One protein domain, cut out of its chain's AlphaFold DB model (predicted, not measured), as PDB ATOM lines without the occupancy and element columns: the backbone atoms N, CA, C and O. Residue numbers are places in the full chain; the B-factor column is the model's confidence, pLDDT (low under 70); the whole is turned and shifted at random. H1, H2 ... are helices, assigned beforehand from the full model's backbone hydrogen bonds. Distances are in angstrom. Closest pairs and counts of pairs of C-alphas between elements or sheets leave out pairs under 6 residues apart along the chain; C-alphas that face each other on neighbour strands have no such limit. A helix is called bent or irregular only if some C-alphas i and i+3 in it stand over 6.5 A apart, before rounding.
ATOM      1  N   ASP A   2      85.503 114.331 116.639       81.44
ATOM      2  CA  ASP A   2      85.291 114.635 115.218       81.44
ATOM      3  C   ASP A   2      86.574 114.521 114.370       81.44
ATOM      4  O   ASP A   2      86.542 113.893 113.316       81.44
ATOM      5  N   ASP A   3      87.733 114.956 114.882       86.88
ATOM      6  CA  ASP A   3      89.020 114.839 114.165       86.88
ATOM      7  C   ASP A   3      89.434 113.386 113.859       86.88
ATOM      8  O   ASP A   3      90.025 113.096 112.816       86.88
ATOM      9  N   GLU A   4      89.121 112.450 114.759       89.69
ATOM     10  CA  GLU A   4      89.421 111.024 114.568       89.69
ATOM     11  C   GLU A   4      88.484 110.402 113.524       89.69
ATOM     12  O   GLU A   4      88.899 109.572 112.711       89.69
ATOM     13  N   ILE A   5      87.222 110.840 113.511       89.88
ATOM     14  CA  ILE A   5      86.230 110.428 112.517       89.88
ATOM     15  C   ILE A   5      86.651 110.930 111.130       89.88
ATOM     16  O   ILE A   5      86.641 110.155 110.175       89.88
ATOM     17  N   GLU A   6      87.105 112.178 111.014       90.31
ATOM     18  CA  GLU A   6      87.597 112.729 109.749       90.31
ATOM     19  C   GLU A   6      88.844 112.013 109.218       90.31
ATOM     20  O   GLU A   6      88.934 111.732 108.022       90.31
ATOM     21  N   GLN A   7      89.810 111.694 110.086       91.44
ATOM     22  CA  GLN A   7      90.999 110.934 109.686       91.44
ATOM     23  C   GLN A   7      90.629 109.544 109.159       91.44
ATOM     24  O   GLN A   7      91.171 109.110 108.142       91.44
ATOM     25  N   ARG A   8      89.662 108.869 109.796       91.75
ATOM     26  CA  ARG A   8      89.149 107.578 109.317       91.75
ATOM     27  C   ARG A   8      88.430 107.700 107.977       91.75
ATOM     28  O   ARG A   8      88.639 106.848 107.120       91.75
ATOM     29  N   LEU A   9      87.622 108.742 107.774       92.06
ATOM     30  CA  LEU A   9      86.935 108.978 106.499       92.06
ATOM     31  C   LEU A   9      87.924 109.232 105.355       92.06
ATOM     32  O   LEU A   9      87.751 108.661 104.281       92.06
ATOM     33  N   ARG A  10      88.987 110.012 105.597       91.38
ATOM     34  CA  ARG A  10      90.061 110.228 104.611       91.38
ATOM     35  C   ARG A  10      90.774 108.927 104.248       91.38
ATOM     36  O   ARG A  10      90.901 108.620 103.068       91.38
ATOM     37  N   GLY A  11      91.155 108.126 105.244       94.25
ATOM     38  CA  GLY A  11      91.774 106.822 104.989       94.25
ATOM     39  C   GLY A  11      90.854 105.877 104.207       94.25
ATOM     40  O   GLY A  11      91.303 105.164 103.313       94.25
ATOM     41  N   LEU A  12      89.548 105.897 104.489       94.44
ATOM     42  CA  LEU A  12      88.585 105.076 103.761       94.44
ATOM     43  C   LEU A  12      88.470 105.509 102.289       94.44
ATOM     44  O   LEU A  12      88.501 104.653 101.406       94.44
ATOM     45  N   ASP A  13      88.414 106.813 102.014       94.88
ATOM     46  CA  ASP A  13      88.386 107.350 100.646       94.88
ATOM     47  C   ASP A  13      89.658 106.995  99.857       94.88
ATOM     48  O   ASP A  13      89.583 106.553  98.708       94.88
ATOM     49  N   GLU A  14      90.829 107.082 100.490       94.31
ATOM     50  CA  GLU A  14      92.102 106.670  99.890       94.31
ATOM     51  C   GLU A  14      92.090 105.188  99.490       94.31
ATOM     52  O   GLU A  14      92.456 104.848  98.360       94.31
ATOM     53  N   THR A  15      91.598 104.304 100.367       94.25
ATOM     54  CA  THR A  15      91.498 102.866 100.059       94.25
ATOM     55  C   THR A  15      90.508 102.575  98.935       94.25
ATOM     56  O   THR A  15      90.786 101.751  98.060       94.25
ATOM     57  N   VAL A  16      89.370 103.275  98.903       94.94
ATOM     58  CA  VAL A  16      88.378 103.149  97.829       94.94
ATOM     59  C   VAL A  16      88.974 103.607  96.499       94.94
ATOM     60  O   VAL A  16      88.844 102.906  95.493       94.94
ATOM     61  N   ASN A  17      89.692 104.728  96.495       94.19
ATOM     62  CA  ASN A  17      90.374 105.242  95.312       94.19
ATOM     63  C   ASN A  17      91.470 104.288  94.818       94.19
ATOM     64  O   ASN A  17      91.609 104.071  93.610       94.19
ATOM     65  N   GLU A  18      92.232 103.670  95.720       93.81
ATOM     66  CA  GLU A  18      93.234 102.670  95.357       93.81
ATOM     67  C   GLU A  18      92.593 101.423  94.728       93.81
ATOM     68  O   GLU A  18      93.049 100.939  93.686       93.81
ATOM     69  N   LEU A  19      91.497 100.926  95.307       93.06
ATOM     70  CA  LEU A  19      90.745  99.796  94.763       93.06
ATOM     71  C   LEU A  19      90.151 100.119  93.390       93.06
ATOM     72  O   LEU A  19      90.239  99.293  92.479       93.06
ATOM     73  N   ALA A  20      89.616 101.326  93.202       93.44
ATOM     74  CA  ALA A  20      89.105 101.782  91.913       93.44
ATOM     75  C   ALA A  20      90.207 101.799  90.839       93.44
ATOM     76  O   ALA A  20      90.005 101.290  89.734       93.44
ATOM     77  N   ARG A  21      91.407 102.299  91.172       92.25
ATOM     78  CA  ARG A  21      92.573 102.272  90.268       92.25
ATOM     79  C   ARG A  21      92.989 100.846  89.916       92.25
ATOM     80  O   ARG A  21      93.200 100.551  88.741       92.25
ATOM     81  N   LYS A  22      93.066  99.952  90.907       91.50
ATOM     82  CA  LYS A  22      93.398  98.532  90.691       91.50
ATOM     83  C   LYS A  22      92.358  97.831  89.816       91.50
ATOM     84  O   LYS A  22      92.730  97.052  88.945       91.50
ATOM     85  N   ASN A  23      91.073  98.118  90.009       92.44
ATOM     86  CA  ASN A  23      90.005  97.555  89.182       92.44
ATOM     87  C   ASN A  23      90.094  98.044  87.734       92.44
ATOM     88  O   ASN A  23      90.056  97.219  86.825       92.44
ATOM     89  N   LYS A  24      90.327  99.345  87.516       94.12
ATOM     90  CA  LYS A  24      90.554  99.897  86.172       94.12
ATOM     91  C   LYS A  24      91.772  99.270  85.489       94.12
ATOM     92  O   LYS A  24      91.716  98.952  84.307       94.12
ATOM     93  N   ALA A  25      92.863  99.061  86.227       90.44
ATOM     94  CA  ALA A  25      94.054  98.398  85.700       90.44
ATOM     95  C   ALA A  25      93.767  96.946  85.276       90.44
ATOM     96  O   ALA A  25      94.163  96.539  84.189       90.44
ATOM     97  N   LYS A  26      93.017  96.189  86.089       89.31
ATOM     98  CA  LYS A  26      92.585  94.822  85.748       89.31
ATOM     99  C   LYS A  26      91.675  94.782  84.520       89.31
ATOM    100  O   LYS A  26      91.745  93.838  83.741       89.31
ATOM    101  N   GLU A  27      90.806  95.774  84.358       92.62
ATOM    102  CA  GLU A  27      89.918  95.877  83.198       92.62
ATOM    103  C   GLU A  27      90.698  96.177  81.913       92.62
ATOM    104  O   GLU A  27      90.532  95.469  80.920       92.62
ATOM    105  N   LEU A  28      91.630  97.135  81.963       92.00
ATOM    106  CA  LEU A  28      92.553  97.424  80.861       92.00
ATOM    107  C   LEU A  28      93.390  96.199  80.480       92.00
ATOM    108  O   LEU A  28      93.569  95.913  79.299       92.00
ATOM    109  N   GLN A  29      93.878  95.454  81.472       88.00
ATOM    110  CA  GLN A  29      94.656  94.246  81.230       88.00
ATOM    111  C   GLN A  29      93.841  93.187  80.468       88.00
ATOM    112  O   GLN A  29      94.311  92.673  79.456       88.00
ATOM    113  N   LYS A  30      92.587  92.939  80.870       90.06
ATOM    114  CA  LYS A  30      91.679  92.027  80.150       90.06
ATOM    115  C   LYS A  30      91.393  92.483  78.719       90.06
ATOM    116  O   LYS A  30      91.273  91.654  77.820       90.06
ATOM    117  N   GLU A  31      91.267  93.790  78.492       93.94
ATOM    118  CA  GLU A  31      91.066  94.334  77.148       93.94
ATOM    119  C   GLU A  31      92.287  94.084  76.251       93.94
ATOM    120  O   GLU A  31      92.136  93.678  75.096       93.94
ATOM    121  N   ILE A  32      93.496  94.288  76.781       90.62
ATOM    122  CA  ILE A  32      94.748  94.006  76.071       90.62
ATOM    123  C   ILE A  32      94.840  92.513  75.738       90.62
ATOM    124  O   ILE A  32      95.093  92.166  74.585       90.62
ATOM    125  N   GLU A  33      94.569  91.637  76.708       87.94
ATOM    126  CA  GLU A  33      94.551  90.181  76.515       87.94
ATOM    127  C   GLU A  33      93.575  89.768  75.401       87.94
ATOM    128  O   GLU A  33      93.938  89.001  74.508       87.94
ATOM    129  N   LEU A  34      92.363  90.334  75.386       90.62
ATOM    130  CA  LEU A  34      91.368  90.081  74.340       90.62
ATOM    131  C   LEU A  34      91.847  90.551  72.955       90.62
ATOM    132  O   LEU A  34      91.650  89.857  71.956       90.62
ATOM    133  N   ARG A  35      92.469  91.733  72.875       91.75
ATOM    134  CA  ARG A  35      92.997  92.271  71.611       91.75
ATOM    135  C   ARG A  35      94.136  91.409  71.068       91.75
ATOM    136  O   ARG A  35      94.149  91.126  69.873       91.75
ATOM    137  N   LEU A  36      95.047  90.966  71.934       86.12
ATOM    138  CA  LEU A  36      96.154  90.077  71.571       86.12
ATOM    139  C   LEU A  36      95.649  88.720  71.076       86.12
ATOM    140  O   LEU A  36      96.112  88.228  70.051       86.12
ATOM    141  N   ALA A  37      94.657  88.155  71.761       88.88
ATOM    142  CA  ALA A  37      93.988  86.923  71.365       88.88
ATOM    143  C   ALA A  37      93.355  87.020  69.975       88.88
ATOM    144  O   ALA A  37      93.570  86.153  69.129       88.88
ATOM    145  N   LYS A  38      92.645  88.121  69.709       91.06
ATOM    146  CA  LYS A  38      92.034  88.375  68.403       91.06
ATOM    147  C   LYS A  38      93.070  88.534  67.287       91.06
ATOM    148  O   LYS A  38      92.819  88.074  66.180       91.06
ATOM    149  N   LEU A  39      94.197  89.194  67.560       90.06
ATOM    150  CA  LEU A  39      95.250  89.421  66.565       90.06
ATOM    151  C   LEU A  39      96.025  88.136  66.233       90.06
ATOM    152  O   LEU A  39      96.401  87.934  65.086       90.06
ATOM    153  N   ASN A  40      96.235  87.275  67.229       83.44
ATOM    154  CA  ASN A  40      97.048  86.063  67.113       83.44
ATOM    155  C   ASN A  40      96.222  84.776  66.917       83.44
ATOM    156  O   ASN A  40      96.776  83.687  67.059       83.44
ATOM    157  N   GLU A  41      94.913  84.892  66.648       85.62
ATOM    158  CA  GLU A  41      93.962  83.772  66.484       85.62
ATOM    159  C   GLU A  41      94.038  82.724  67.611       85.62
ATOM    160  O   GLU A  41      93.912  81.518  67.394       85.62
ATOM    161  N   ARG A  42      94.271  83.184  68.845       84.12
ATOM    162  CA  ARG A  42      94.501  82.328  70.018       84.12
ATOM    163  C   ARG A  42      93.466  82.607  71.097       84.12
ATOM    164  O   ARG A  42      92.892  83.690  71.139       84.12
ATOM    165  N   ASP A  43      93.235  81.653  71.993       82.56
ATOM    166  CA  ASP A  43      92.274  81.840  73.082       82.56
ATOM    167  C   ASP A  43      92.716  82.946  74.063       82.56
ATOM    168  O   ASP A  43      93.878  82.961  74.473       82.56
ATOM    169  N   PRO A  44      91.808  83.827  74.533       77.81
ATOM    170  CA  PRO A  44      92.126  84.880  75.510       77.81
ATOM    171  C   PRO A  44      92.776  84.370  76.799       77.81
ATOM    172  O   PRO A  44      93.673  85.009  77.347       77.81
ATOM    173  N   ASN A  45      92.381  83.175  77.244       79.75
ATOM    174  CA  ASN A  45      92.943  82.561  78.443       79.75
ATOM    175  C   ASN A  45      94.430  82.200  78.297       79.75
ATOM    176  O   ASN A  45      95.117  82.084  79.309       79.75
ATOM    177  N   PHE A  46      94.942  82.061  77.069       77.88
ATOM    178  CA  PHE A  46      96.353  81.772  76.819       77.88
ATOM    179  C   PHE A  46      97.271  82.855  77.394       77.88
ATOM    180  O   PHE A  46      98.252  82.536  78.056       77.88
ATOM    181  N   TYR A  47      96.919  84.128  77.202       74.56
ATOM    182  CA  TYR A  47      97.724  85.257  77.676       74.56
ATOM    183  C   TYR A  47      97.567  85.489  79.179       74.56
ATOM    184  O   TYR A  47      98.541  85.814  79.846       74.56
ATOM    185  N   SER A  48      96.376  85.231  79.729       75.12
ATOM    186  CA  SER A  48      96.129  85.320  81.177       75.12
ATOM    187  C   SER A  48      96.927  84.294  82.001       75.12
ATOM    188  O   SER A  48      97.198  84.518  83.179       75.12
ATOM    189  N   ALA A  49      97.298  83.166  81.382       70.62
ATOM    190  CA  ALA A  49      98.073  82.088  81.994       70.62
ATOM    191  C   ALA A  49      99.587  82.203  81.746       70.62
ATOM    192  O   ALA A  49     100.360  81.462  82.354       70.62
ATOM    193  N   GLN A  50     100.018  83.097  80.853       64.62
ATOM    194  CA  GLN A  50     101.435  83.368  80.642       64.62
ATOM    195  C   GLN A  50     101.952  84.283  81.751       64.62
ATOM    196  O   GLN A  50     101.380  85.337  82.029       64.62
TER     197      GLN A  50
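Overview. This is residues 2 to 50 of the 211 residues of an uncharacterized protein of Euroglyphus maynei (UniProt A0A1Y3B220). One long straight helix, H1, makes the length of the model, and after its last residue, Leu 39, the backbone folds back and the tiny helix H2 packs on residues 33 to 38 of H1. Residues 2 to 28, within H1, stand free. The printed part has 49 residues with two named helices, H1 then H2, and no named strand; the class is all helix. It is extended, with a radius of gyration of the C-alphas of 18.0 A and spans of 58 by 15 by 9 A.

Along the chain. H1, residues 2 to 39, begins with C-alpha 2 at (85.291, 114.635, 115.218) and measures 55.7 A from first to last C-alpha. H2, residues 44 to 48, measures 7.0 A and ends with C-alpha 48 at (96.129, 85.320, 81.177). H2 is neither bent nor irregular, but only just: C-alphas 44 and 47 are 6.0 A apart.

Arrangement. H1 touches H2 with residues 33 to 38 alone; the closest C-alphas, of Ala 37 and Pro 44, are 5.0 A apart. In H1 every O i to N i+4 pair is within hydrogen-bond range; in H2 0 of 1 is, beside 2 of 2 O i to N i+3 pairs.

Size, cuts and confidence. The C-alphas farthest apart, of Asp 2 and Glu 41, are 58.3 A apart. The printed part has no cut, and the link from H1 to H2 is tight. Mean pLDDT of the printed part is 88.3; residue 50 is under 70.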